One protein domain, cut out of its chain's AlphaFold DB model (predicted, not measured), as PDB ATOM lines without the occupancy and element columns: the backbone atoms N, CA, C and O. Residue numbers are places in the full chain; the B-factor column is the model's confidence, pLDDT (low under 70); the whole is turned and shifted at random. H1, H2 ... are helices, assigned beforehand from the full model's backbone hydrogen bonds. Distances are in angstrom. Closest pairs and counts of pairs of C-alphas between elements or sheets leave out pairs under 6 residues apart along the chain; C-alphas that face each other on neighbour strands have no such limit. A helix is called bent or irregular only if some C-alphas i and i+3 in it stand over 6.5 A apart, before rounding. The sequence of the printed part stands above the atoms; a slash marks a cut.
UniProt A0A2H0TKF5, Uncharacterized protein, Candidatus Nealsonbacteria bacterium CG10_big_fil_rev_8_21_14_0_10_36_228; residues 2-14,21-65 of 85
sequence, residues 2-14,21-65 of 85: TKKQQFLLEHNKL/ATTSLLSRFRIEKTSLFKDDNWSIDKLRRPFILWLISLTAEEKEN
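This is residues 2 to 14 and 21 to 65 of the 85 residues of an uncharacterized protein of Candidatus Nealsonbacteria bacterium CG10_big_fil_rev_8_21_14_0_10_36_228 (UniProt A0A2H0TKF5). Three helices pack loosely round one another: the longest, H3, has H1 meeting its beginning and H2 crossing it near its middle at 87 degrees, while H1 and H2 meet near the start of H2. Past the other end of H3 the chain turns through a tight link into the short H4, and residues 56 to 62 stick out. The printed part has 58 residues with four named helices, in the order H1, H2, H3, H4, and no named strand; its class is all helix. It is compact, with a radius of gyration of the C-alphas of 10.9 A, and spans 29 by 26 by 18 A.

Begin with H3, residues 44 to 57, which is irregular, but only just: C-alphas 46 and 49 are 6.9 A apart. With residues 44 to 48 alone it touches H1, residues 3 to 13, at a steep tilt of 65 degrees, the same way; their closest C-alphas, of Phe 7 and Ile 44, are 6.0 A apart. H2, residues 23 to 32, is close to H3 but not clearly touching, about perpendicular, with C-alphas of Phe 29 and Phe 51 closest at 7.1 A. H1 and H2 touch at a steep tilt of 66 degrees, opposite ways, closest at the C-alphas of Leu 8 and Thr 23, 7.2 A. H4, residues 60 to 65, is apart from H1 and H3, and only just from H2, at 8.3 A. Every O i to N i+4 pair is within hydrogen-bond range in H1, H2 and H4, and 8 of 10 in H3.

Find C-alpha 44 at (-23.386, 0.773, -6.492); from there H3 runs 19.1 A to C-alpha 57. H1 starts at C-alpha 3, (-30.633, 0.762, 0.149), and measures 15.4 A; H2 measures 14.4 A. H4 ends at C-alpha 65, (-11.854, 8.824, 14.504).

The C-alphas farthest apart, of Asp 39 and Glu 61, are 29.8 A apart. Residues 15 to 20 are not printed, and C-alphas 14 and 21 are 11.1 A apart across this cut. The link from H2 to H3 is long, with 11 residues. The mean pLDDT of the printed part is 86.4, and residue 65 alone is under 70.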
ATOM      1  N   THR A   2     -32.375  -1.765   4.014       84.38
ATOM      2  CA  THR A   2     -32.315  -0.400   3.452       84.38
ATOM      3  C   THR A   2     -31.356  -0.352   2.252       84.38
ATOM      4  O   THR A   2     -30.412  -1.141   2.191       84.38
ATOM      5  N   LYS A   3     -31.538   0.595   1.313       86.81
ATOM      6  CA  LYS A   3     -30.633   0.762   0.149       86.81
ATOM      7  C   LYS A   3     -29.169   0.951   0.572       86.81
ATOM      8  O   LYS A   3     -28.267   0.394  -0.043       86.81
ATOM      9  N   LYS A   4     -28.944   1.670   1.678       87.94
ATOM     10  CA  LYS A   4     -27.623   1.854   2.295       87.94
ATOM     11  C   LYS A   4     -27.002   0.533   2.757       87.94
ATOM     12  O   LYS A   4     -25.820   0.300   2.523       87.94
ATOM     13  N   GLN A   5     -27.779  -0.325   3.422       89.12
ATOM     14  CA  GLN A   5     -27.296  -1.635   3.872       89.12
ATOM     15  C   GLN A   5     -26.986  -2.556   2.694       89.12
ATOM     16  O   GLN A   5     -25.970  -3.240   2.727       89.12
ATOM     17  N   GLN A   6     -27.814  -2.533   1.647       91.19
ATOM     18  CA  GLN A   6     -27.549  -3.298   0.430       91.19
ATOM     19  C   GLN A   6     -26.252  -2.832  -0.244       91.19
ATOM     20  O   GLN A   6     -25.410  -3.659  -0.577       91.19
ATOM     21  N   PHE A   7     -26.043  -1.516  -0.359       92.19
ATOM     22  CA  PHE A   7     -24.790  -0.967  -0.875       92.19
ATOM     23  C   PHE A   7     -23.580  -1.433  -0.056       92.19
ATOM     24  O   PHE A   7     -22.570  -1.838  -0.623       92.19
ATOM     25  N   LEU A   8     -23.679  -1.404   1.277       93.12
ATOM     26  CA  LEU A   8     -22.596  -1.850   2.154       93.12
ATOM     27  C   LEU A   8     -22.231  -3.319   1.912       93.12
ATOM     28  O   LEU A   8     -21.051  -3.655   1.833       93.12
ATOM     29  N   LEU A   9     -23.246  -4.176   1.809       93.12
ATOM     30  CA  LEU A   9     -23.085  -5.615   1.621       93.12
ATOM     31  C   LEU A   9     -22.400  -5.916   0.284       93.12
ATOM     32  O   LEU A   9     -21.392  -6.621   0.257       93.12
ATOM     33  N   GLU A  10     -22.890  -5.309  -0.797       93.44
ATOM     34  CA  GLU A  10     -22.326  -5.474  -2.139       93.44
ATOM     35  C   GLU A  10     -20.907  -4.896  -2.236       93.44
ATOM     36  O   GLU A  10     -20.002  -5.545  -2.765       93.44
ATOM     37  N   HIS A  11     -20.665  -3.711  -1.664       92.75
ATOM     38  CA  HIS A  11     -19.326  -3.121  -1.605       92.75
ATOM     39  C   HIS A  11     -18.348  -4.034  -0.863       92.75
ATOM     40  O   HIS A  11     -17.274  -4.310  -1.393       92.75
ATOM     41  N   ASN A  12     -18.712  -4.527   0.325       93.38
ATOM     42  CA  ASN A  12     -17.838  -5.375   1.139       93.38
ATOM     43  C   ASN A  12     -17.581  -6.739   0.493       93.38
ATOM     44  O   ASN A  12     -16.459  -7.231   0.570       93.38
ATOM     45  N   LYS A  13     -18.581  -7.322  -0.178       93.44
ATOM     46  CA  LYS A  13     -18.433  -8.579  -0.927       93.44
ATOM     47  C   LYS A  13     -17.418  -8.455  -2.063       93.44
ATOM     48  O   LYS A  13     -16.683  -9.396  -2.341       93.44
ATOM     49  N   LEU A  14     -17.392  -7.300  -2.726       90.69
ATOM     50  CA  LEU A  14     -16.532  -7.044  -3.880       90.69
ATOM     51  C   LEU A  14     -15.203  -6.365  -3.514       90.69
ATOM     52  O   LEU A  14     -14.419  -6.060  -4.414       90.69
ATOM     53  N   ALA A  21     -15.918  -1.546   4.392       90.06
ATOM     54  CA  ALA A  21     -16.498  -0.399   5.046       90.06
ATOM     55  C   ALA A  21     -17.446  -0.820   6.165       90.06
ATOM     56  O   ALA A  21     -17.871  -1.971   6.286       90.06
ATOM     57  N   THR A  22     -17.806   0.163   6.980       90.62
ATOM     58  CA  THR A  22     -18.831   0.052   8.013       90.62
ATOM     59  C   THR A  22     -19.933   1.071   7.753       90.62
ATOM     60  O   THR A  22     -19.769   2.036   7.001       90.62
ATOM     61  N   THR A  23     -21.073   0.895   8.418       89.25
ATOM     62  CA  THR A  23     -22.193   1.841   8.340       89.25
ATOM     63  C   THR A  23     -21.797   3.265   8.752       89.25
ATOM     64  O   THR A  23     -22.339   4.221   8.191       89.25
ATOM     65  N   SER A  24     -20.837   3.415   9.675       88.12
ATOM     66  CA  SER A  24     -20.299   4.712  10.113       88.12
ATOM     67  C   SER A  24     -19.514   5.416   9.005       88.12
ATOM     68  O   SER A  24     -19.757   6.594   8.753       88.12
ATOM     69  N   LEU A  25     -18.658   4.688   8.276       89.56
ATOM     70  CA  LEU A  25     -17.935   5.215   7.108       89.56
ATOM     71  C   LEU A  25     -18.897   5.688   6.017       89.56
ATOM     72  O   LEU A  25     -18.708   6.756   5.448       89.56
ATOM     73  N   LEU A  26     -19.974   4.938   5.774       89.62
ATOM     74  CA  LEU A  26     -21.018   5.346   4.829       89.62
ATOM     75  C   LEU A  26     -21.754   6.607   5.289       89.62
ATOM     76  O   LEU A  26     -22.015   7.492   4.481       89.62
ATOM     77  N   SER A  27     -22.099   6.706   6.578       88.81
ATOM     78  CA  SER A  27     -22.700   7.933   7.121       88.81
ATOM     79  C   SER A  27     -21.777   9.130   6.924       88.81
ATOM     80  O   SER A  27     -22.230  10.178   6.472       88.81
ATOM     81  N   ARG A  28     -20.483   8.960   7.211       89.94
ATOM     82  CA  ARG A  28     -19.486  10.020   7.074       89.94
ATOM     83  C   ARG A  28     -19.294  10.438   5.618       89.94
ATOM     84  O   ARG A  28     -19.383  11.622   5.316       89.94
ATOM     85  N   PHE A  29     -19.159   9.471   4.716       91.00
ATOM     86  CA  PHE A  29     -19.081   9.721   3.280       91.00
ATOM     87  C   PHE A  29     -20.287  10.513   2.769       91.00
ATOM     88  O   PHE A  29     -20.121  11.450   1.993       91.00
ATOM     89  N   ARG A  30     -21.501  10.188   3.235       89.00
ATOM     90  CA  ARG A  30     -22.706  10.936   2.859       89.00
ATOM     91  C   ARG A  30     -22.668  12.387   3.336       89.00
ATOM     92  O   ARG A  30     -23.117  13.250   2.597       89.00
ATOM     93  N   ILE A  31     -22.151  12.645   4.537       89.44
ATOM     94  CA  ILE A  31     -22.028  13.998   5.103       89.44
ATOM     95  C   ILE A  31     -20.963  14.812   4.357       89.44
ATOM     96  O   ILE A  31     -21.171  15.986   4.079       89.44
ATOM     97  N   GLU A  32     -19.832  14.203   4.011       89.75
ATOM     98  CA  GLU A  32     -18.726  14.915   3.354       89.75
ATOM     99  C   GLU A  32     -18.931  15.100   1.851       89.75
ATOM    100  O   GLU A  32     -18.485  16.085   1.265       89.75
ATOM    101  N   LYS A  33     -19.586  14.137   1.204       87.69
ATOM    102  CA  LYS A  33     -19.815  14.129  -0.240       87.69
ATOM    103  C   LYS A  33     -21.294  14.270  -0.571       87.69
ATOM    104  O   LYS A  33     -21.749  13.667  -1.538       87.69
ATOM    105  N   THR A  34     -22.035  15.077   0.192       86.25
ATOM    106  CA  THR A  34     -23.472  15.351  -0.026       86.25
ATOM    107  C   THR A  34     -23.791  15.712  -1.474       86.25
ATOM    108  O   THR A  34     -24.797  15.257  -2.000       86.25
ATOM    109  N   SER A  35     -22.903  16.436  -2.161       86.06
ATOM    110  CA  SER A  35     -23.053  16.809  -3.574       86.06
ATOM    111  C   SER A  35     -23.092  15.627  -4.555       86.06
ATOM    112  O   SER A  35     -23.643  15.760  -5.647       86.06
ATOM    113  N   LEU A  36     -22.544  14.462  -4.188       84.88
ATOM    114  CA  LEU A  36     -22.646  13.232  -4.985       84.88
ATOM    115  C   LEU A  36     -24.008  12.545  -4.830       84.88
ATOM    116  O   LEU A  36     -24.379  11.707  -5.654       84.88
ATOM    117  N   PHE A  37     -24.758  12.900  -3.788       84.00
ATOM    118  CA  PHE A  37     -26.077  12.363  -3.499       84.00
ATOM    119  C   PHE A  37     -27.129  13.360  -3.981       84.00
ATOM    120  O   PHE A  37     -27.485  14.295  -3.275       84.00
ATOM    121  N   LYS A  38     -27.650  13.152  -5.197       73.50
ATOM    122  CA  LYS A  38     -28.835  13.894  -5.666       73.50
ATOM    123  C   LYS A  38     -30.089  13.548  -4.849       73.50
ATOM    124  O   LYS A  38     -30.928  14.409  -4.643       73.50
ATOM    125  N   ASP A  39     -30.159  12.315  -4.343       74.94
ATOM    126  CA  ASP A  39     -31.253  11.758  -3.542       74.94
ATOM    127  C   ASP A  39     -30.696  10.728  -2.538       74.94
ATOM    128  O   ASP A  39     -29.504  10.408  -2.550       74.94
ATOM    129  N   ASP A  40     -31.569  10.085  -1.756       72.56
ATOM    130  CA  ASP A  40     -31.283   8.890  -0.931       72.56
ATOM    131  C   ASP A  40     -30.893   7.626  -1.745       72.56
ATOM    132  O   ASP A  40     -31.035   6.478  -1.304       72.56
ATOM    133  N   ASN A  41     -30.400   7.810  -2.971       80.69
ATOM    134  CA  ASN A  41     -30.088   6.742  -3.902       80.69
ATOM    135  C   ASN A  41     -28.654   6.224  -3.718       80.69
ATOM    136  O   ASN A  41     -27.691   6.767  -4.254       80.69
ATOM    137  N   TRP A  42     -28.524   5.116  -2.990       86.06
ATOM    138  CA  TRP A  42     -27.266   4.399  -2.770       86.06
ATOM    139  C   TRP A  42     -26.904   3.470  -3.945       86.06
ATOM    140  O   TRP A  42     -26.863   2.250  -3.798       86.06
ATOM    141  N   SER A  43     -26.676   4.032  -5.135       85.56
ATOM    142  CA  SER A  43     -26.335   3.249  -6.336       85.56
ATOM    143  C   SER A  43     -24.892   2.731  -6.291       85.56
ATOM    144  O   SER A  43     -23.955   3.518  -6.155       85.56
ATOM    145  N   ILE A  44     -24.710   1.415  -6.455       85.88
ATOM    146  CA  ILE A  44     -23.386   0.773  -6.492       85.88
ATOM    147  C   ILE A  44     -22.549   1.303  -7.656       85.88
ATOM    148  O   ILE A  44     -21.428   1.758  -7.435       85.88
ATOM    149  N   ASP A  45     -23.101   1.339  -8.864       86.00
ATOM    150  CA  ASP A  45     -22.360   1.728 -10.070       86.00
ATOM    151  C   ASP A  45     -21.839   3.166 -10.011       86.00
ATOM    152  O   ASP A  45     -20.752   3.468 -10.503       86.00
ATOM    153  N   LYS A  46     -22.598   4.058  -9.363       87.25
ATOM    154  CA  LYS A  46     -22.279   5.489  -9.295       87.25
ATOM    155  C   LYS A  46     -21.427   5.854  -8.086       87.25
ATOM    156  O   LYS A  46     -20.535   6.687  -8.209       87.25
ATOM    157  N   LEU A  47     -21.694   5.258  -6.923       89.94
ATOM    158  CA  LEU A  47     -21.065   5.673  -5.667       89.94
ATOM    159  C   LEU A  47     -19.866   4.820  -5.281       89.94
ATOM    160  O   LEU A  47     -19.009   5.314  -4.556       89.94
ATOM    161  N   ARG A  48     -19.747   3.575  -5.761       90.38
ATOM    162  CA  ARG A  48     -18.669   2.677  -5.324       90.38
ATOM    163  C   ARG A  48     -17.281   3.229  -5.641       90.38
ATOM    164  O   ARG A  48     -16.414   3.217  -4.776       90.38
ATOM    165  N   ARG A  49     -17.067   3.745  -6.853       91.69
ATOM    166  CA  ARG A  49     -15.779   4.346  -7.246       91.69
ATOM    167  C   ARG A  49     -15.447   5.603  -6.426       91.69
ATOM    168  O   ARG A  49     -14.380   5.611  -5.816       91.69
ATOM    169  N   PRO A  50     -16.329   6.620  -6.337       91.81
ATOM    170  CA  PRO A  50     -16.109   7.770  -5.459       91.81
ATOM    171  C   PRO A  50     -15.904   7.389  -3.992       91.81
ATOM    172  O   PRO A  50     -15.082   7.994  -3.311       91.81
ATOM    173  N   PHE A  51     -16.624   6.374  -3.513       91.69
ATOM    174  CA  PHE A  51     -16.506   5.886  -2.147       91.69
ATOM    175  C   PHE A  51     -15.152   5.229  -1.888       91.69
ATOM    176  O   PHE A  51     -14.520   5.547  -0.889       91.69
ATOM    177  N   ILE A  52     -14.672   4.369  -2.794       91.12
ATOM    178  CA  ILE A  52     -13.329   3.778  -2.699       91.12
ATOM    179  C   ILE A  52     -12.271   4.877  -2.738       91.12
ATOM    180  O   ILE A  52     -11.383   4.863  -1.894       91.12
ATOM    181  N   LEU A  53     -12.386   5.835  -3.666       91.62
ATOM    182  CA  LEU A  53     -11.447   6.954  -3.774       91.62
ATOM    183  C   LEU A  53     -11.389   7.760  -2.469       91.62
ATOM    184  O   LEU A  53     -10.311   8.033  -1.958       91.62
ATOM    185  N   TRP A  54     -12.543   8.075  -1.884       92.25
ATOM    186  CA  TRP A  54     -12.602   8.730  -0.580       92.25
ATOM    187  C   TRP A  54     -12.010   7.848   0.534       92.25
ATOM    188  O   TRP A  54     -11.208   8.320   1.330       92.25
ATOM    189  N   LEU A  55     -12.320   6.549   0.552       89.25
ATOM    190  CA  LEU A  55     -11.843   5.601   1.565       89.25
ATOM    191  C   LEU A  55     -10.320   5.388   1.533       89.25
ATOM    192  O   LEU A  55      -9.731   5.096   2.580       89.25
ATOM    193  N   ILE A  56      -9.687   5.488   0.358       90.25
ATOM    194  CA  ILE A  56      -8.222   5.439   0.219       90.25
ATOM    195  C   ILE A  56      -7.563   6.782   0.528       90.25
ATOM    196  O   ILE A  56      -6.413   6.790   0.949       90.25
ATOM    197  N   SER A  57      -8.276   7.897   0.344       89.06
ATOM    198  CA  SER A  57      -7.799   9.224   0.742       89.06
ATOM    199  C   SER A  57      -7.779   9.423   2.256       89.06
ATOM    200  O   SER A  57      -7.005  10.246   2.729       89.06
ATOM    201  N   LEU A  58      -8.597   8.681   3.012       85.19
ATOM    202  CA  LEU A  58      -8.589   8.750   4.472       85.19
ATOM    203  C   LEU A  58      -7.270   8.232   5.049       85.19
ATOM    204  O   LEU A  58      -6.869   7.085   4.808       85.19
ATOM    205  N   THR A  59      -6.663   9.047   5.905       79.00
ATOM    206  CA  THR A  59      -5.515   8.651   6.721       79.00
ATOM    207  C   THR A  59      -5.915   7.614   7.781       79.00
ATOM    208  O   THR A  59      -7.091   7.434   8.114       79.00
ATOM    209  N   ALA A  60      -4.932   6.894   8.331       71.81
ATOM    210  CA  ALA A  60      -5.179   5.919   9.397       71.81
ATOM    211  C   ALA A  60      -5.838   6.563  10.635       71.81
ATOM    212  O   ALA A  60      -6.707   5.950  11.255       71.81
ATOM    213  N   GLU A  61      -5.478   7.812  10.935       71.81
ATOM    214  CA  GLU A  61      -6.020   8.599  12.045       71.81
ATOM    215  C   GLU A  61      -7.496   8.962  11.831       71.81
ATOM    216  O   GLU A  61      -8.328   8.785  12.726       71.81
ATOM    217  N   GLU A  62      -7.873   9.384  10.623       74.50
ATOM    218  CA  GLU A  62      -9.276   9.662  10.287       74.50
ATOM    219  C   GLU A  62     -10.124   8.387  10.326       74.50
ATOM    220  O   GLU A  62     -11.257   8.392  10.814       74.50
ATOM    221  N   LYS A  63      -9.560   7.253   9.890       70.94
ATOM    222  CA  LYS A  63     -10.223   5.945   9.998       70.94
ATOM    223  C   LYS A  63     -10.437   5.508  11.446       70.94
ATOM    224  O   LYS A  63     -11.415   4.804  11.708       70.94
ATOM    225  N   GLU A  64      -9.564   5.888  12.378       70.50
ATOM    226  CA  GLU A  64      -9.784   5.656  13.809       70.50
ATOM    227  C   GLU A  64     -10.849   6.578  14.397       70.50
ATOM    228  O   GLU A  64     -11.719   6.089  15.116       70.50
ATOM    229  N   ASN A  65     -10.862   7.856  14.022       68.50
ATOM    230  CA  ASN A  65     -11.854   8.824  14.504       68.50
ATOM    231  C   ASN A  65     -13.292   8.520  14.035       68.50
ATOM    232  O   ASN A  65     -14.258   8.922  14.680       68.50
TER     233      ASN A  65